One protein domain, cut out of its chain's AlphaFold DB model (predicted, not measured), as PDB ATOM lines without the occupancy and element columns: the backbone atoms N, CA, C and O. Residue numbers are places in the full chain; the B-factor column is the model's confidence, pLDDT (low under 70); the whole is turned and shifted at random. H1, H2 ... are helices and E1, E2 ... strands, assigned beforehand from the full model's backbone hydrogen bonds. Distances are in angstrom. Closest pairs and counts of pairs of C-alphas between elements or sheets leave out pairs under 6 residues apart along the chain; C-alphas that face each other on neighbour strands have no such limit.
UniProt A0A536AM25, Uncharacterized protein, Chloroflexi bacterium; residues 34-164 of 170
ATOM      1  N   ALA A  34      -5.046  11.808 -27.136       62.69
ATOM      2  CA  ALA A  34      -4.018  12.135 -28.126       62.69
ATOM      3  C   ALA A  34      -2.746  12.772 -27.518       62.69
ATOM      4  O   ALA A  34      -1.839  13.158 -28.254       62.69
ATOM      5  N   GLN A  35      -2.653  12.893 -26.186       80.75
ATOM      6  CA  GLN A  35      -1.516  13.550 -25.531       80.75
ATOM      7  C   GLN A  35      -0.216  12.735 -25.560       80.75
ATOM      8  O   GLN A  35       0.840  13.341 -25.426       80.75
ATOM      9  N   SER A  36      -0.267  11.407 -25.699       93.00
ATOM     10  CA  SER A  36       0.910  10.557 -25.927       93.00
ATOM     11  C   SER A  36       0.609   9.450 -26.932       93.00
ATOM     12  O   SER A  36      -0.531   8.988 -27.025       93.00
ATOM     13  N   VAL A  37       1.630   8.991 -27.658       96.75
ATOM     14  CA  VAL A  37       1.494   7.905 -28.644       96.75
ATOM     15  C   VAL A  37       0.991   6.629 -27.960       96.75
ATOM     16  O   VAL A  37       0.069   5.980 -28.452       96.75
ATOM     17  N   ALA A  38       1.510   6.309 -26.772       95.69
ATOM     18  CA  ALA A  38       1.071   5.143 -26.007       95.69
ATOM     19  C   ALA A  38      -0.414   5.206 -25.600       95.69
ATOM     20  O   ALA A  38      -1.151   4.250 -25.826       95.69
ATOM     21  N   THR A  39      -0.906   6.349 -25.099       93.69
ATOM     22  CA  THR A  39      -2.331   6.476 -24.716       93.69
ATOM     23  C   THR A  39      -3.274   6.342 -25.915       93.69
ATOM     24  O   THR A  39      -4.396   5.855 -25.756       93.69
ATOM     25  N   ALA A  40      -2.824   6.715 -27.115       93.69
ATOM     26  CA  ALA A  40      -3.579   6.476 -28.335       93.69
ATOM     27  C   ALA A  40      -3.552   5.000 -28.769       93.69
ATOM     28  O   ALA A  40      -4.614   4.478 -29.103       93.69
ATOM     29  N   PHE A  41      -2.389   4.332 -28.750       96.75
ATOM     30  CA  PHE A  41      -2.135   3.066 -29.465       96.75
ATOM     31  C   PHE A  41      -1.752   1.848 -28.592       96.75
ATOM     32  O   PHE A  41      -1.323   0.823 -29.125       96.75
ATOM     33  N   ASP A  42      -1.879   1.912 -27.262       95.25
ATOM     34  CA  ASP A  42      -1.774   0.731 -26.376       95.25
ATOM     35  C   ASP A  42      -3.028  -0.164 -26.445       95.25
ATOM     36  O   ASP A  42      -2.972  -1.337 -26.083       95.25
ATOM     37  N   GLN A  43      -4.168   0.376 -26.888       93.88
ATOM     38  CA  GLN A  43      -5.451  -0.329 -27.021       93.88
ATOM     39  C   GLN A  43      -6.092  -0.005 -28.382       93.88
ATOM     40  O   GLN A  43      -7.071   0.747 -28.436       93.88
ATOM     41  N   PRO A  44      -5.524  -0.506 -29.495       95.31
ATOM     42  CA  PRO A  44      -6.033  -0.195 -30.821       95.31
ATOM     43  C   PRO A  44      -7.440  -0.776 -31.053       95.31
ATOM     44  O   PRO A  44      -7.732  -1.896 -30.629       95.31
ATOM     45  N   PRO A  45      -8.330  -0.050 -31.752       94.31
ATOM     46  CA  PRO A  45      -9.587  -0.593 -32.233       94.31
ATOM     47  C   PRO A  45      -9.337  -1.579 -33.381       94.31
ATOM     48  O   PRO A  45      -8.418  -1.417 -34.188       94.31
ATOM     49  N   ALA A  46     -10.207  -2.581 -33.496       94.06
ATOM     50  CA  ALA A  46     -10.313  -3.382 -34.711       94.06
ATOM     51  C   ALA A  46     -10.752  -2.514 -35.912       94.06
ATOM     52  O   ALA A  46     -11.163  -1.362 -35.748       94.06
ATOM     53  N   TYR A  47     -10.702  -3.083 -37.119       87.69
ATOM     54  CA  TYR A  47     -11.256  -2.464 -38.330       87.69
ATOM     55  C   TYR A  47     -12.676  -1.898 -38.072       87.69
ATOM     56  O   TYR A  47     -13.501  -2.611 -37.489       87.69
ATOM     57  N   PRO A  48     -12.991  -0.646 -38.470       90.44
ATOM     58  CA  PRO A  48     -12.276   0.210 -39.428       90.44
ATOM     59  C   PRO A  48     -11.158   1.100 -38.845       90.44
ATOM     60  O   PRO A  48     -10.710   2.025 -39.515       90.44
ATOM     61  N   GLY A  49     -10.695   0.860 -37.615       93.25
ATOM     62  CA  GLY A  49      -9.525   1.565 -37.085       93.25
ATOM     63  C   GLY A  49      -9.792   3.002 -36.635       93.25
ATOM     64  O   GLY A  49     -10.871   3.333 -36.139       93.25
ATOM     65  N   TYR A  50      -8.779   3.860 -36.784       94.50
ATOM     66  CA  TYR A  50      -8.872   5.296 -36.499       94.50
ATOM     67  C   TYR A  50      -9.093   6.097 -37.785       94.50
ATOM     68  O   TYR A  50      -8.437   5.860 -38.798       94.50
ATOM     69  N   THR A  51      -9.934   7.129 -37.718       94.31
ATOM     70  CA  THR A  51     -10.083   8.100 -38.809       94.31
ATOM     71  C   THR A  51      -8.935   9.110 -38.786       94.31
ATOM     72  O   THR A  51      -8.934  10.046 -37.985       94.31
ATOM     73  N   TRP A  52      -7.968   8.932 -39.683       95.75
ATOM     74  CA  TRP A  52      -6.916   9.916 -39.935       95.75
ATOM     75  C   TRP A  52      -7.434  11.093 -40.760       95.75
ATOM     76  O   TRP A  52      -8.422  10.991 -41.491       95.75
ATOM     77  N   THR A  53      -6.746  12.225 -40.653       96.62
ATOM     78  CA  THR A  53      -7.030  13.433 -41.430       96.62
ATOM     79  C   THR A  53      -5.787  13.959 -42.129       96.62
ATOM     80  O   THR A  53      -4.675  13.804 -41.630       96.62
ATOM     81  N   ARG A  54      -5.978  14.599 -43.281       95.88
ATOM     82  CA  ARG A  54      -4.950  15.320 -44.035       95.88
ATOM     83  C   ARG A  54      -5.603  16.468 -44.791       95.88
ATOM     84  O   ARG A  54      -6.710  16.317 -45.298       95.88
ATOM     85  N   ASP A  55      -4.959  17.634 -44.818       93.12
ATOM     86  CA  ASP A  55      -5.455  18.836 -45.514       93.12
ATOM     87  C   ASP A  55      -6.933  19.168 -45.188       93.12
ATOM     88  O   ASP A  55      -7.734  19.548 -46.050       93.12
ATOM     89  N   GLY A  56      -7.308  18.964 -43.915       92.00
ATOM     90  CA  GLY A  56      -8.654  19.185 -43.376       92.00
ATOM     91  C   GLY A  56      -9.714  18.142 -43.761       92.00
ATOM     92  O   GLY A  56     -10.890  18.352 -43.470       92.00
ATOM     93  N   ARG A  57      -9.340  17.038 -44.417       95.06
ATOM     94  CA  ARG A  57     -10.246  15.969 -44.872       95.06
ATOM     95  C   ARG A  57      -9.931  14.646 -44.187       95.06
ATOM     96  O   ARG A  57      -8.790  14.415 -43.805       95.06
ATOM     97  N   ALA A  58     -10.936  13.782 -44.052       95.06
ATOM     98  CA  ALA A  58     -10.717  12.393 -43.662       95.06
ATOM     99  C   ALA A  58      -9.928  11.657 -44.755       95.06
ATOM    100  O   ALA A  58     -10.183  11.858 -45.945       95.06
ATOM    101  N   VAL A  59      -8.980  10.827 -44.336       93.25
ATOM    102  CA  VAL A  59      -8.142   9.995 -45.204       93.25
ATOM    103  C   VAL A  59      -8.854   8.666 -45.454       93.25
ATOM    104  O   VAL A  59      -9.507   8.138 -44.553       93.25
ATOM    105  N   ALA A  60      -8.762   8.144 -46.677       91.94
ATOM    106  CA  ALA A  60      -9.315   6.835 -47.016       91.94
ATOM    107  C   ALA A  60      -8.444   5.712 -46.427       91.94
ATOM    108  O   ALA A  60      -7.219   5.825 -46.419       91.94
ATOM    109  N   SER A  61      -9.059   4.610 -45.994       89.62
ATOM    110  CA  SER A  61      -8.363   3.421 -45.468       89.62
ATOM    111  C   SER A  61      -7.313   2.861 -46.437       89.62
ATOM    112  O   SER A  61      -6.252   2.401 -46.029       89.62
ATOM    113  N   GLU A  62      -7.587   2.963 -47.735       89.94
ATOM    114  CA  GLU A  62      -6.730   2.548 -48.843       89.94
ATOM    115  C   GLU A  62      -5.489   3.443 -49.013       89.94
ATOM    116  O   GLU A  62      -4.518   3.037 -49.648       89.94
ATOM    117  N   GLU A  63      -5.520   4.664 -48.471       92.81
ATOM    118  CA  GLU A  63      -4.393   5.600 -48.443       92.81
ATOM    119  C   GLU A  63      -3.587   5.444 -47.145       92.81
ATOM    120  O   GLU A  63      -2.361   5.300 -47.183       92.81
ATOM    121  N   MET A  64      -4.266   5.455 -45.996       93.69
ATOM    122  CA  MET A  64      -3.655   5.208 -44.695       93.69
ATOM    123  C   MET A  64      -4.690   4.721 -43.678       93.69
ATOM    124  O   MET A  64      -5.735   5.345 -43.494       93.69
ATOM    125  N   GLU A  65      -4.339   3.686 -42.919       93.75
ATOM    126  CA  GLU A  65      -5.091   3.262 -41.740       93.75
ATOM    127  C   GLU A  65      -4.168   2.856 -40.585       93.75
ATOM    128  O   GLU A  65      -3.022   2.437 -40.772       93.75
ATOM    129  N   THR A  66      -4.698   2.951 -39.364       96.62
ATOM    130  CA  THR A  66      -4.139   2.262 -38.197       96.62
ATOM    131  C   THR A  66      -5.212   1.389 -37.565       96.62
ATOM    132  O   THR A  66      -6.308   1.871 -37.279       96.62
ATOM    133  N   ILE A  67      -4.898   0.115 -37.332       95.94
ATOM    134  CA  ILE A  67      -5.823  -0.899 -36.801       95.94
ATOM    135  C   ILE A  67      -5.113  -1.816 -35.801       95.94
ATOM    136  O   ILE A  67      -3.888  -1.949 -35.817       95.94
ATOM    137  N   ALA A  68      -5.883  -2.485 -34.948       97.56
ATOM    138  CA  ALA A  68      -5.406  -3.640 -34.195       97.56
ATOM    139  C   ALA A  68      -5.019  -4.783 -35.145       97.56
ATOM    140  O   ALA A  68      -5.699  -5.020 -36.149       97.56
ATOM    141  N   GLY A  69      -3.971  -5.533 -34.804       95.00
ATOM    142  CA  GLY A  69      -3.630  -6.761 -35.517       95.00
ATOM    143  C   GLY A  69      -4.762  -7.808 -35.451       95.00
ATOM    144  O   GLY A  69      -5.542  -7.819 -34.493       95.00
ATOM    145  N   PRO A  70      -4.886  -8.719 -36.436       93.75
ATOM    146  CA  PRO A  70      -5.987  -9.678 -36.469       93.75
ATOM    147  C   PRO A  70      -6.020 -10.613 -35.251       93.75
ATOM    148  O   PRO A  70      -5.044 -11.290 -34.920       93.75
ATOM    149  N   SER A  71      -7.190 -10.708 -34.614       94.25
ATOM    150  CA  SER A  71      -7.412 -11.542 -33.424       94.25
ATOM    151  C   SER A  71      -7.242 -13.041 -33.686       94.25
ATOM    152  O   SER A  71      -6.771 -13.764 -32.814       94.25
ATOM    153  N   HIS A  72      -7.541 -13.512 -34.903       92.44
ATOM    154  CA  HIS A  72      -7.325 -14.910 -35.299       92.44
ATOM    155  C   HIS A  72      -5.837 -15.302 -35.392       92.44
ATOM    156  O   HIS A  72      -5.532 -16.483 -35.526       92.44
ATOM    157  N   CYS A  73      -4.929 -14.330 -35.278       93.38
ATOM    158  CA  CYS A  73      -3.479 -14.520 -35.228       93.38
ATOM    159  C   CYS A  73      -2.901 -14.161 -33.844       93.38
ATOM    160  O   CYS A  73      -1.693 -14.200 -33.645       93.38
ATOM    161  N   GLY A  74      -3.760 -13.792 -32.881       95.62
ATOM    162  CA  GLY A  74      -3.363 -13.347 -31.542       95.62
ATOM    163  C   GLY A  74      -2.773 -11.934 -31.482       95.62
ATOM    164  O   GLY A  74      -2.225 -11.555 -30.448       95.62
ATOM    165  N   TRP A  75      -2.874 -11.141 -32.557       96.38
ATOM    166  CA  TRP A  75      -2.149  -9.870 -32.717       96.38
ATOM    167  C   TRP A  75      -2.918  -8.617 -32.267       96.38
ATOM    168  O   TRP A  75      -2.448  -7.503 -32.476       96.38
ATOM    169  N   GLN A  76      -4.076  -8.774 -31.622       96.50
ATOM    170  CA  GLN A  76      -4.978  -7.672 -31.238       96.50
ATOM    171  C   GLN A  76      -4.381  -6.589 -30.314       96.50
ATOM    172  O   GLN A  76      -4.962  -5.515 -30.204       96.50
ATOM    173  N   SER A  77      -3.251  -6.843 -29.644       97.00
ATOM    174  CA  SER A  77      -2.536  -5.843 -28.832       97.00
ATOM    175  C   SER A  77      -1.466  -5.057 -29.602       97.00
ATOM    176  O   SER A  77      -0.955  -4.068 -29.083       97.00
ATOM    177  N   ALA A  78      -1.127  -5.460 -30.829       97.62
ATOM    178  CA  ALA A  78      -0.239  -4.698 -31.700       97.62
ATOM    179  C   ALA A  78      -1.048  -3.713 -32.556       97.62
ATOM    180  O   ALA A  78      -2.088  -4.073 -33.112       97.62
ATOM    181  N   THR A  79      -0.550  -2.484 -32.708       98.31
ATOM    182  CA  THR A  79      -1.091  -1.527 -33.685       98.31
ATOM    183  C   THR A  79      -0.330  -1.667 -34.995       98.31
ATOM    184  O   THR A  79       0.885  -1.471 -35.036       98.31
ATOM    185  N   MET A  80      -1.049  -1.975 -36.068       97.19
ATOM    186  CA  MET A  80      -0.546  -1.961 -37.439       97.19
ATOM    187  C   MET A  80      -0.847  -0.607 -38.082       97.19
ATOM    188  O   MET A  80      -1.956  -0.096 -37.936       97.19
ATOM    189  N   LEU A  81       0.128  -0.041 -38.794       97.75
ATOM    190  CA  LEU A  81      -0.009   1.158 -39.622       97.75
ATOM    191  C   LEU A  81       0.257   0.779 -41.073       97.75
ATOM    192  O   LEU A  81       1.386   0.430 -41.426       97.75
ATOM    193  N   PHE A  82      -0.775   0.880 -41.903       95.38
ATOM    194  CA  PHE A  82      -0.680   0.737 -43.351       95.38
ATOM    195  C   PHE A  82      -0.710   2.134 -43.970       95.38
ATOM    196  O   PHE A  82      -1.520   2.970 -43.574       95.38
ATOM    197  N   ILE A  83       0.189   2.408 -44.913       95.25
ATOM    198  CA  ILE A  83       0.294   3.717 -45.572       95.25
ATOM    199  C   ILE A  83       0.818   3.556 -46.998       95.25
ATOM    200  O   ILE A  83       1.804   2.848 -47.217       95.25
ATOM    201  N   VAL A  84       0.188   4.210 -47.976       94.31
ATOM    202  CA  VAL A  84       0.694   4.273 -49.359       94.31
ATOM    203  C   VAL A  84       2.072   4.927 -49.409       94.31
ATOM    204  O   VAL A  84       2.356   5.866 -48.661       94.31
ATOM    205  N   TRP A  85       2.941   4.447 -50.302       92.94
ATOM    206  CA  TRP A  85       4.302   4.962 -50.404       92.94
ATOM    207  C   TRP A  85       4.628   5.543 -51.790       92.94
ATOM    208  O   TRP A  85       4.392   4.866 -52.792       92.94
ATOM    209  N   PRO A  86       5.235   6.748 -51.872       93.06
ATOM    210  CA  PRO A  86       5.489   7.692 -50.775       93.06
ATOM    211  C   PRO A  86       4.198   8.317 -50.188       93.06
ATOM    212  O   PRO A  86       3.171   8.336 -50.875       93.06
ATOM    213  N   PRO A  87       4.239   8.860 -48.953       93.25
ATOM    214  CA  PRO A  87       3.080   9.450 -48.270       93.25
ATOM    215  C   PRO A  87       2.357  10.527 -49.098       93.25
ATOM    216  O   PRO A  87       2.937  11.556 -49.442       93.25
ATOM    217  N   GLY A  88       1.061  10.346 -49.367       89.00
ATOM    218  CA  GLY A  88       0.260  11.243 -50.220       89.00
ATOM    219  C   GLY A  88       0.272  10.920 -51.710       89.00
ATOM    220  O   GLY A  88      -0.233  11.708 -52.508       89.00
ATOM    221  N   SER A  89       0.837   9.777 -52.096       88.88
ATOM    222  CA  SER A  89       0.545   9.182 -53.400       88.88
ATOM    223  C   SER A  89      -0.931   8.796 -53.482       88.88
ATOM    224  O   SER A  89      -1.551   8.477 -52.470       88.88
ATOM    225  N   ALA A  90      -1.495   8.764 -54.688       81.00
ATOM    226  CA  ALA A  90      -2.822   8.191 -54.874       81.00
ATOM    227  C   ALA A  90      -2.804   6.695 -54.513       81.00
ATOM    228  O   ALA A  90      -1.937   5.954 -54.984       81.00
ATOM    229  N   ALA A  91      -3.780   6.249 -53.719       74.25
ATOM    230  CA  ALA A  91      -4.029   4.828 -53.531       74.25
ATOM    231  C   ALA A  91      -4.351   4.181 -54.888       74.25
ATOM    232  O   ALA A  91      -5.211   4.659 -55.632       74.25
ATOM    233  N   THR A  92      -3.647   3.101 -55.221       68.19
ATOM    234  CA  THR A  92      -3.937   2.289 -56.412       68.19
ATOM    235  C   THR A  92      -4.502   0.942 -55.980       68.19
ATOM    236  O   THR A  92      -4.317   0.523 -54.842       68.19
ATOM    237  N   THR A  93      -5.142   0.216 -56.896       57.25
ATOM    238  CA  THR A  93      -5.655  -1.141 -56.634       57.25
ATOM    239  C   THR A  93      -4.564  -2.182 -56.349       57.25
ATOM    240  O   THR A  93      -4.884  -3.330 -56.051       57.25
ATOM    241  N   TYR A  94      -3.284  -1.813 -56.458       55.44
ATOM    242  CA  TYR A  94      -2.140  -2.652 -56.120       55.44
ATOM    243  C   TYR A  94      -1.471  -2.131 -54.844       55.44
ATOM    244  O   TYR A  94      -1.262  -0.927 -54.694       55.44
ATOM    245  N   PHE A  95      -1.095  -3.046 -53.943       56.38
ATOM    246  CA  PHE A  95      -0.394  -2.731 -52.695       56.38
ATOM    247  C   PHE A  95       0.997  -2.126 -52.972       56.38
ATOM    248  O   PHE A  95       1.993  -2.836 -53.084       56.38
ATOM    249  N   THR A  96       1.066  -0.797 -53.055       67.81
ATOM    250  CA  THR A  96       2.310   0.000 -53.063       67.81
ATOM    251  C   THR A  96       2.640   0.582 -51.683       67.81
ATOM    252  O   THR A  96       3.550   1.398 -51.542       67.81
ATOM    253  N   GLY A  97       1.881   0.194 -50.654       89.19
ATOM    254  CA  GLY A  97       2.050   0.680 -49.292       89.19
ATOM    255  C   GLY A  97       3.169   0.001 -48.503       89.19
ATOM    256  O   GLY A  97       3.701  -1.043 -48.879       89.19
ATOM    257  N   ARG A  98       3.500   0.601 -47.361       94.88
ATOM    258  CA  ARG A  98       4.374   0.038 -46.328       94.88
ATOM    259  C   ARG A  98       3.545  -0.291 -45.087       94.88
ATOM    260  O   ARG A  98       2.613   0.437 -44.752       94.88
ATOM    261  N   LEU A  99       3.915  -1.377 -44.413       95.88
ATOM    262  CA  LEU A  99       3.410  -1.739 -43.092       95.88
ATOM    263  C   LEU A  99       4.470  -1.385 -42.044       95.88
ATOM    264  O   LEU A  99       5.627  -1.795 -42.157       95.88
ATOM    265  N   TYR A 100       4.055  -0.665 -41.012       98.19
ATOM    266  CA  TYR A 100       4.828  -0.411 -39.800       98.19
ATOM    267  C   TYR A 100       4.048  -0.941 -38.603       98.19
ATOM    268  O   TYR A 100       2.817  -0.987 -38.642       98.19
ATOM    269  N   ILE A 101       4.739  -1.351 -37.540       97.69
ATOM    270  CA  ILE A 101       4.058  -1.941 -36.386       97.69
ATOM    271  C   ILE A 101       4.562  -1.410 -35.050       97.69
ATOM    272  O   ILE A 101       5.761  -1.252 -34.822       97.69
ATOM    273  N   ARG A 102       3.611  -1.188 -34.146       98.44
ATOM    274  CA  ARG A 102       3.831  -0.938 -32.729       98.44
ATOM    275  C   ARG A 102       3.387  -2.166 -31.948       98.44
ATOM    276  O   ARG A 102       2.193  -2.394 -31.771       98.44
ATOM    277  N   ASP A 103       4.354  -2.949 -31.492       97.62
ATOM    278  CA  ASP A 103       4.127  -4.217 -30.797       97.62
ATOM    279  C   ASP A 103       4.898  -4.254 -29.462       97.62
ATOM    280  O   ASP A 103       5.965  -4.864 -29.389       97.62
ATOM    281  N   PRO A 104       4.423  -3.563 -28.405       97.62
ATOM    282  CA  PRO A 104       5.113  -3.530 -27.112       97.62
ATOM    283  C   PRO A 104       5.098  -4.889 -26.390       97.62
ATOM    284  O   PRO A 104       6.020  -5.181 -25.629       97.62
ATOM    285  N   GLU A 105       4.102  -5.733 -26.671       97.00
ATOM    286  CA  GLU A 105       3.936  -7.055 -26.055       97.00
ATOM    287  C   GLU A 105       4.669  -8.175 -26.822       97.00
ATOM    288  O   GLU A 105       4.892  -9.259 -26.286       97.00
ATOM    289  N   GLY A 106       5.098  -7.923 -28.063       96.56
ATOM    290  CA  GLY A 106       5.810  -8.892 -28.902       96.56
ATOM    291  C   GLY A 106       4.920  -9.955 -29.551       96.56
ATOM    292  O   GLY A 106       5.438 -11.013 -29.915       96.56
ATOM    293  N   VAL A 107       3.612  -9.703 -29.694       96.06
ATOM    294  CA  VAL A 107       2.646 -10.669 -30.253       96.06
ATOM    295  C   VAL A 107       2.832 -10.901 -31.755       96.06
ATOM    296  O   VAL A 107       2.621 -12.015 -32.225       96.06
ATOM    297  N   TYR A 108       3.272  -9.885 -32.501       94.75
ATOM    298  CA  TYR A 108       3.648  -9.989 -33.917       94.75
ATOM    299  C   TYR A 108       5.099 -10.468 -34.076       94.75
ATOM    300  O   TYR A 108       5.450 -11.161 -35.035       94.75
ATOM    301  N   GLY A 109       5.952 -10.143 -33.102       93.38
ATOM    302  CA  GLY A 109       7.175 -10.890 -32.835       93.38
ATOM    303  C   GLY A 109       8.286 -10.070 -32.187       93.38
ATOM    304  O   GLY A 109       8.461  -8.884 -32.464       93.38
ATOM    305  N   VAL A 110       9.112 -10.758 -31.393       92.06
ATOM    306  CA  VAL A 110      10.257 -10.200 -30.645       92.06
ATOM    307  C   VAL A 110      11.111  -9.190 -31.441       92.06
ATOM    308  O   VAL A 110      11.331  -8.102 -30.914       92.06
ATOM    309  N   PRO A 111      11.521  -9.429 -32.707       93.31
ATOM    310  CA  PRO A 111      12.325  -8.453 -33.452       93.31
ATOM    311  C   PRO A 111      11.642  -7.100 -33.698       93.31
ATOM    312  O   PRO A 111      12.332  -6.107 -33.909       93.31
ATOM    313  N   PHE A 112      10.307  -7.033 -33.701       95.69
ATOM    314  CA  PHE A 112       9.574  -5.772 -33.860       95.69
ATOM    315  C   PHE A 112       9.367  -5.060 -32.527       95.69
ATOM    316  O   PHE A 112       9.557  -3.849 -32.466       95.69
ATOM    317  N   ARG A 113       9.091  -5.808 -31.452       97.31
ATOM    318  CA  ARG A 113       9.115  -5.277 -30.084       97.31
ATOM    319  C   ARG A 113      10.462  -4.637 -29.755       97.31
ATOM    320  O   ARG A 113      10.506  -3.525 -29.246       97.31
ATOM    321  N   ASP A 114      11.556  -5.311 -30.095       97.75
ATOM    322  CA  ASP A 114      12.909  -4.857 -29.761       97.75
ATOM    323  C   ASP A 114      13.391  -3.704 -30.674       97.75
ATOM    324  O   ASP A 114      14.262  -2.931 -30.280       97.75
ATOM    325  N   ARG A 115      12.805  -3.545 -31.877       98.12
ATOM    326  CA  ARG A 115      13.035  -2.392 -32.781       98.12
ATOM    327  C   ARG A 115      12.090  -1.204 -32.523       98.12
ATOM    328  O   ARG A 115      12.332  -0.129 -33.076       98.12
ATOM    329  N   LEU A 116      11.031  -1.369 -31.722       98.62
ATOM    330  CA  LEU A 116      10.132  -0.288 -31.307       98.62
ATOM    331  C   LEU A 116      10.834   0.601 -30.273       98.62
ATOM    332  O   LEU A 116      11.015   0.214 -29.120       98.62
ATOM    333  N   ALA A 117      11.183   1.824 -30.668       98.56
ATOM    334  CA  ALA A 117      11.775   2.802 -29.759       98.56
ATOM    335  C   ALA A 117      10.735   3.854 -29.347       98.56
ATOM    336  O   ALA A 117      10.039   4.417 -30.192       98.56
ATOM    337  N   ARG A 118      10.638   4.130 -28.042       97.94
ATOM    338  CA  ARG A 118       9.684   5.082 -27.443       97.94
ATOM    339  C   ARG A 118      10.416   6.264 -26.813       97.94
ATOM    340  O   ARG A 118      11.538   6.092 -26.344       97.94
ATOM    341  N   ASN A 119       9.764   7.425 -26.755       97.88
ATOM    342  CA  ASN A 119      10.351   8.696 -26.308       97.88
ATOM    343  C   ASN A 119      11.606   9.089 -27.112       97.88
ATOM    344  O   ASN A 119      12.618   9.504 -26.547       97.88
ATOM    345  N   VAL A 120      11.562   8.910 -28.435       98.44
ATOM    346  CA  VAL A 120      12.696   9.213 -29.320       98.44
ATOM    347  C   VAL A 120      12.779  10.702 -29.649       98.44
ATOM    348  O   VAL A 120      11.765  11.367 -29.841       98.44
ATOM    349  N   THR A 121      13.998  11.215 -29.807       98.25
ATOM    350  CA  THR A 121      14.220  12.469 -30.540       98.25
ATOM    351  C   THR A 121      14.123  12.179 -32.038       98.25
ATOM    352  O   THR A 121      14.694  11.195 -32.513       98.25
ATOM    353  N   LEU A 122      13.420  13.025 -32.793       98.31
ATOM    354  CA  LEU A 122      13.342  12.886 -34.248       98.31
ATOM    355  C   LEU A 122      14.711  13.120 -34.919       98.31
ATOM    356  O   LEU A 122      15.437  14.033 -34.511       98.31
ATOM    357  N   PRO A 123      15.047  12.376 -35.989       98.50
ATOM    358  CA  PRO A 123      16.136  12.731 -36.894       98.50
ATOM    359  C   PRO A 123      15.983  14.152 -37.459       98.50
ATOM    360  O   PRO A 123      14.874  14.618 -37.712       98.50
ATOM    361  N   ALA A 124      17.097  14.845 -37.714       98.38
ATOM    362  CA  ALA A 124      17.082  16.234 -38.199       98.38
ATOM    363  C   ALA A 124      16.462  16.401 -39.608       98.38
ATOM    364  O   ALA A 124      16.010  17.484 -39.996       98.38
ATOM    365  N   ASP A 125      16.421  15.324 -40.389       98.44
ATOM    366  CA  ASP A 125      15.784  15.243 -41.702       98.44
ATOM    367  C   ASP A 125      14.321  14.762 -41.641       98.44
ATOM    368  O   ASP A 125      13.675  14.699 -42.684       98.44
ATOM    369  N   ALA A 126      13.772  14.476 -40.452       98.56
ATOM    370  CA  ALA A 126      12.370  14.111 -40.288       98.56
ATOM    371  C   ALA A 126      11.440  15.254 -40.725       98.56
ATOM    372  O   ALA A 126      11.637  16.419 -40.363       98.56
ATOM    373  N   ARG A 127      10.408  14.929 -41.504       98.56
ATOM    374  CA  ARG A 127       9.390  15.867 -41.992       98.56
ATOM    375  C   ARG A 127       8.000  15.318 -41.707       98.56
ATOM    376  O   ARG A 127       7.761  14.129 -41.903       98.56
ATOM    377  N   ALA A 128       7.101  16.196 -41.266       98.25
ATOM    378  CA  ALA A 128       5.686  15.884 -41.126       98.25
ATOM    379  C   ALA A 128       5.089  15.537 -42.497       98.25
ATOM    380  O   ALA A 128       5.394  16.201 -43.491       98.25
ATOM    381  N   THR A 129       4.229  14.522 -42.556       97.88
ATOM    382  CA  THR A 129       3.538  14.124 -43.794       97.88
ATOM    383  C   THR A 129       2.176  14.802 -43.965       97.88
ATOM    384  O   THR A 129       1.547  14.645 -45.011       97.88
ATOM    385  N   GLY A 130       1.691  15.502 -42.933       97.56
ATOM    386  CA  GLY A 130       0.342  16.066 -42.864       97.56
ATOM    387  C   GLY A 130      -0.753  15.065 -42.477       97.56
ATOM    388  O   GLY A 130      -1.914  15.461 -42.407       97.56
ATOM    389  N   TYR A 131      -0.417  13.793 -42.211       97.75
ATOM    390  CA  TYR A 131      -1.367  12.819 -41.661       97.75
ATOM    391  C   TYR A 131      -1.505  13.018 -40.154       97.75
ATOM    392  O   TYR A 131      -0.537  12.833 -39.415       97.75
ATOM    393  N   ARG A 132      -2.712  13.367 -39.702       96.81
ATOM    394  CA  ARG A 132      -3.022  13.694 -38.307       96.81
ATOM    395  C   ARG A 132      -4.144  12.847 -37.719       96.81
ATOM    396  O   ARG A 132      -5.197  12.686 -38.338       96.81
ATOM    397  N   LEU A 133      -3.958  12.435 -36.470       94.88
ATOM    398  CA  LEU A 133      -4.974  11.868 -35.587       94.88
ATOM    399  C   LEU A 133      -5.123  12.809 -34.382       94.88
ATOM    400  O   LEU A 133      -4.472  12.654 -33.347       94.88
ATOM    401  N   GLY A 134      -5.928  13.860 -34.555       92.56
ATOM    402  CA  GLY A 134      -6.012  14.965 -33.597       92.56
ATOM    403  C   GLY A 134      -4.659  15.670 -33.428       92.56
ATOM    404  O   GLY A 134      -4.124  16.265 -34.371       92.56
ATOM    405  N   ALA A 135      -4.105  15.599 -32.217       93.69
ATOM    406  CA  ALA A 135      -2.796  16.158 -31.895       93.69
ATOM    407  C   ALA A 135      -1.613  15.298 -32.387       93.69
ATOM    408  O   ALA A 135      -0.512  15.830 -32.518       93.69
ATOM    409  N   ILE A 136      -1.835  14.013 -32.691       97.19
ATOM    410  CA  ILE A 136      -0.799  13.095 -33.186       97.19
ATOM    411  C   ILE A 136      -0.582  13.299 -34.688       97.19
ATOM    412  O   ILE A 136      -1.541  13.505 -35.430       97.19
ATOM    413  N   GLU A 137       0.666  13.215 -35.146       98.00
ATOM    414  CA  GLU A 137       1.055  13.377 -36.549       98.00
ATOM    415  C   GLU A 137       2.153  12.389 -36.973       98.00
ATOM    416  O   GLU A 137       2.984  11.961 -36.168       98.00
ATOM    417  N   ILE A 138       2.139  12.016 -38.253       98.50
ATOM    418  CA  ILE A 138       3.127  11.127 -38.871       98.50
ATOM    419  C   ILE A 138       4.300  11.921 -39.447       98.50
ATOM    420  O   ILE A 138       4.125  12.932 -40.131       98.50
ATOM    421  N   TYR A 139       5.507  11.412 -39.208       98.81
ATOM    422  CA  TYR A 139       6.766  11.956 -39.696       98.81
ATOM    423  C   TYR A 139       7.589  10.878 -40.413       98.81
ATOM    424  O   TYR A 139       7.624   9.712 -40.011       98.81
ATOM    425  N   VAL A 140       8.305  11.286 -41.460       98.69
ATOM    426  CA  VAL A 140       9.255  10.449 -42.209       98.69
ATOM    427  C   VAL A 140      10.623  11.122 -42.221       98.69
ATOM    428  O   VAL A 140      10.726  12.302 -42.547       98.69
ATOM    429  N   SER A 141      11.668  10.370 -41.877       98.50
ATOM    430  CA  SER A 141      13.080  10.752 -42.018       98.50
ATOM    431  C   SER A 141      13.646  10.104 -43.277       98.50
ATOM    432  O   SER A 141      13.516   8.896 -43.445       98.50
ATOM    433  N   LEU A 142      14.267  10.880 -44.168       97.00
ATOM    434  CA  LEU A 142      14.786  10.368 -45.446       97.00
ATOM    435  C   LEU A 142      15.922   9.350 -45.260       97.00
ATOM    436  O   LEU A 142      16.067   8.444 -46.076       97.00
ATOM    437  N   SER A 143      16.700   9.488 -44.189       98.19
ATOM    438  CA  SER A 143      17.794   8.588 -43.810       98.19
ATOM    439  C   SER A 143      17.348   7.306 -43.094       98.19
ATOM    440  O   SER A 143      18.155   6.389 -42.975       98.19
ATOM    441  N   ASP A 144      16.084   7.214 -42.662       98.44
ATOM    442  CA  ASP A 144      15.549   6.083 -41.879       98.44
ATOM    443  C   ASP A 144      14.234   5.490 -42.444       98.44
ATOM    444  O   ASP A 144      13.726   4.482 -41.953       98.44
ATOM    445  N   GLN A 145      13.675   6.081 -43.506       97.25
ATOM    446  CA  GLN A 145      12.348   5.755 -44.059       97.25
ATOM    447  C   GLN A 145      12.149   4.282 -44.449       97.25
ATOM    448  O   GLN A 145      11.026   3.767 -44.401       97.25
ATOM    449  N   ASP A 146      13.225   3.613 -44.867       97.38
ATOM    450  CA  ASP A 146      13.224   2.209 -45.295       97.38
ATOM    451  C   ASP A 146      13.241   1.225 -44.116       97.38
ATOM    452  O   ASP A 146      12.934   0.047 -44.303       97.38
ATOM    453  N   GLU A 147      13.487   1.730 -42.904       98.31
ATOM    454  CA  GLU A 147      13.550   0.985 -41.648       98.31
ATOM    455  C   GLU A 147      12.403   1.315 -40.683       98.31
ATOM    456  O   GLU A 147      11.976   0.430 -39.935       98.31
ATOM    457  N   ALA A 148      11.892   2.552 -40.669       98.56
ATOM    458  CA  ALA A 148      10.846   2.978 -39.737       98.56
ATOM    459  C   ALA A 148      10.019   4.192 -40.192       98.56
ATOM    460  O   ALA A 148      10.327   4.880 -41.165       98.56
ATOM    461  N   ILE A 149       8.942   4.435 -39.445       98.75
ATOM    462  CA  ILE A 149       8.139   5.657 -39.481       98.75
ATOM    463  C   ILE A 149       8.091   6.259 -38.076       98.75
ATOM    464  O   ILE A 149       8.223   5.542 -37.080       98.75
ATOM    465  N   TYR A 150       7.910   7.571 -37.986       98.88
ATOM    466  CA  TYR A 150       7.843   8.280 -36.715       98.88
ATOM    467  C   TYR A 150       6.408   8.718 -36.440       98.88
ATOM    468  O   TYR A 150       5.773   9.360 -37.276       98.88
ATOM    469  N   VAL A 151       5.907   8.379 -35.257       98.75
ATOM    470  CA  VAL A 151       4.588   8.791 -34.771       98.75
ATOM    471  C   VAL A 151       4.817   9.760 -33.623       98.75
ATOM    472  O   VAL A 151       5.532   9.434 -32.677       98.75
ATOM    473  N   VAL A 152       4.275  10.970 -33.733       98.69
ATOM    474  CA  VAL A 152       4.634  12.107 -32.874       98.69
ATOM    475  C   VAL A 152       3.389  12.661 -32.206       98.69
ATOM    476  O   VAL A 152       2.393  12.920 -32.875       98.69
ATOM    477  N   SER A 153       3.449  12.860 -30.894       97.25
ATOM    478  CA  SER A 153       2.413  13.485 -30.071       97.25
ATOM    479  C   SER A 153       2.937  14.785 -29.427       97.25
ATOM    480  O   SER A 153       4.122  15.105 -29.544       97.25
ATOM    481  N   PRO A 154       2.098  15.528 -28.680       95.69
ATOM    482  CA  PRO A 154       2.554  16.661 -27.874       95.69
ATOM    483  C   PRO A 154       3.502  16.314 -26.710       95.69
ATOM    484  O   PRO A 154       4.147  17.225 -26.191       95.69
ATOM    485  N   ARG A 155       3.565  15.055 -26.245       95.56
ATOM    486  CA  ARG A 155       4.440  14.636 -25.126       95.56
ATOM    487  C   ARG A 155       5.659  13.833 -25.554       95.56
ATOM    488  O   ARG A 155       6.688  13.911 -24.889       95.56
ATOM    489  N   ASP A 156       5.516  13.013 -26.584       97.81
ATOM    490  CA  ASP A 156       6.476  11.982 -26.956       97.81
ATOM    491  C   ASP A 156       6.460  11.698 -28.461       97.81
ATOM    492  O   ASP A 156       5.536  12.057 -29.188       97.81
ATOM    493  N   ALA A 157       7.503  11.022 -28.930       98.69
ATOM    494  CA  ALA A 157       7.515  10.385 -30.234       98.69
ATOM    495  C   ALA A 157       7.930   8.922 -30.084       98.69
ATOM    496  O   ALA A 157       8.722   8.564 -29.204       98.69
ATOM    497  N   GLU A 158       7.426   8.077 -30.972       98.88
ATOM    498  CA  GLU A 158       7.850   6.691 -31.120       98.88
ATOM    499  C   GLU A 158       8.352   6.451 -32.551       98.88
ATOM    500  O   GLU A 158       7.833   7.014 -33.516       98.88
ATOM    501  N   ARG A 159       9.363   5.590 -32.687       98.81
ATOM    502  CA  ARG A 159       9.874   5.080 -33.963       98.81
ATOM    503  C   ARG A 159       9.329   3.671 -34.157       98.81
ATOM    504  O   ARG A 159       9.759   2.745 -33.466       98.81
ATOM    505  N   TRP A 160       8.379   3.514 -35.073       98.81
ATOM    506  CA  TRP A 160       7.722   2.236 -35.346       98.81
ATOM    507  C   TRP A 160       8.468   1.501 -36.464       98.81
ATOM    508  O   TRP A 160       8.583   2.042 -37.568       98.81
ATOM    509  N   PRO A 161       8.993   0.287 -36.220       98.62
ATOM    510  CA  PRO A 161       9.727  -0.460 -37.231       98.62
ATOM    511  C   PRO A 161       8.858  -0.847 -38.424       98.62
ATOM    512  O   PRO A 161       7.710  -1.279 -38.281       98.62
ATOM    513  N   ARG A 162       9.459  -0.766 -39.611       97.88
ATOM    514  CA  ARG A 162       8.901  -1.299 -40.848       97.88
ATOM    515  C   ARG A 162       8.922  -2.823 -40.828       97.88
ATOM    516  O   ARG A 162       9.892  -3.448 -40.376       97.88
ATOM    517  N   VAL A 163       7.856  -3.397 -41.367       95.38
ATOM    518  CA  VAL A 163       7.719  -4.816 -41.674       95.38
ATOM    519  C   VAL A 163       8.101  -5.026 -43.140       95.38
ATOM    520  O   VAL A 163       7.381  -4.603 -44.042       95.38
ATOM    521  N   ASP A 164       9.239  -5.677 -43.371       92.62
ATOM    522  CA  ASP A 164       9.703  -6.086 -44.697       92.62
ATOM    523  C   ASP A 164      10.504  -7.403 -44.577       92.62
ATOM    524  O   ASP A 164      11.438  -7.450 -43.771       92.62
TER     525      ASP A 164
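What this domain is: This is residues 34 to 164 of the 170 residues of an uncharacterized protein of Chloroflexi bacterium (UniProt A0A536AM25). One sheet of seven strands is folded back on itself and curled like part of a barrel, with E1, E2 and E3 as one leaf, E6, E5 and E4 as the other, and E7 as the hinge between them. The short helix H1 sits by one end of this partial barrel, H2 packs outside at E3 and E7, and edge strands E1 and E4 stay apart, leaving it unclosed. The printed part has 131 residues in the order H1 E1 E2 E3 H2 E4 E5 E6 E7; the antiparallel sheet runs E1 E2 E3 E7 E6 E5 E4. The class is mixed, helices and strands, with 54 residues, under half, in named elements. The whole is compact and rounded, with a radius of gyration of the C-alphas of 13.5 A and spans of 34 by 34 by 28 A.

How they stand to each other: H1, residues 37 to 41, is on the sheet at a height of 7.1 A, over none of its strands; its closest C-alphas to E2, residues 79 to 84, are Phe 41 and Thr 79, 6.3 A. E1, residues 64 to 68, forms a hairpin with E2, with N 65 and O 82 3.0 A apart. E2 forms another hairpin with E3, residues 97 to 102, with N 81 and O 100 2.9 A apart. These three make a meander, each strand the antiparallel neighbour of the one before. H2, residues 110 to 115, is on the sheet at a height of 8.9 A, only just over E3 alone, and runs across the strands at 81 degrees to E3 on the local plane. E4, residues 126 to 133, bends by 71 degrees at residue 130. A second meander joins E4, E5, residues 136 to 141, E6, residues 148 to 152, and E7, residues 157 to 163: N 129 and O 138 are 2.9 A apart, N 139 and O 150 2.8 A, N 151 and O 158 2.9 A. E7 pairs with E6 over residues 157 to 161 and with E3 over 162 to 163, where N 163 and O 99 are 2.9 A apart. In H1 and H2 every O i to N i+4 pair is within hydrogen-bond range.

Where its parts are: H1 begins at C-alpha 37, (1.494, 7.905, -28.644). E2 spans 16.8 A, E3 16.7 A, E4 18.1 A and E5 16.6 A. E7 spans 19.0 A and ends at C-alpha 163, (7.719, -4.816, -41.674).

The domain as a whole: The C-alphas farthest apart are those of His 72 and Ala 124, 39.7 A. The printed part has no cut. The links H1 to E1 and E2 to E3 are long. Residue 34 and residues 92 to 96 have pLDDT under 70.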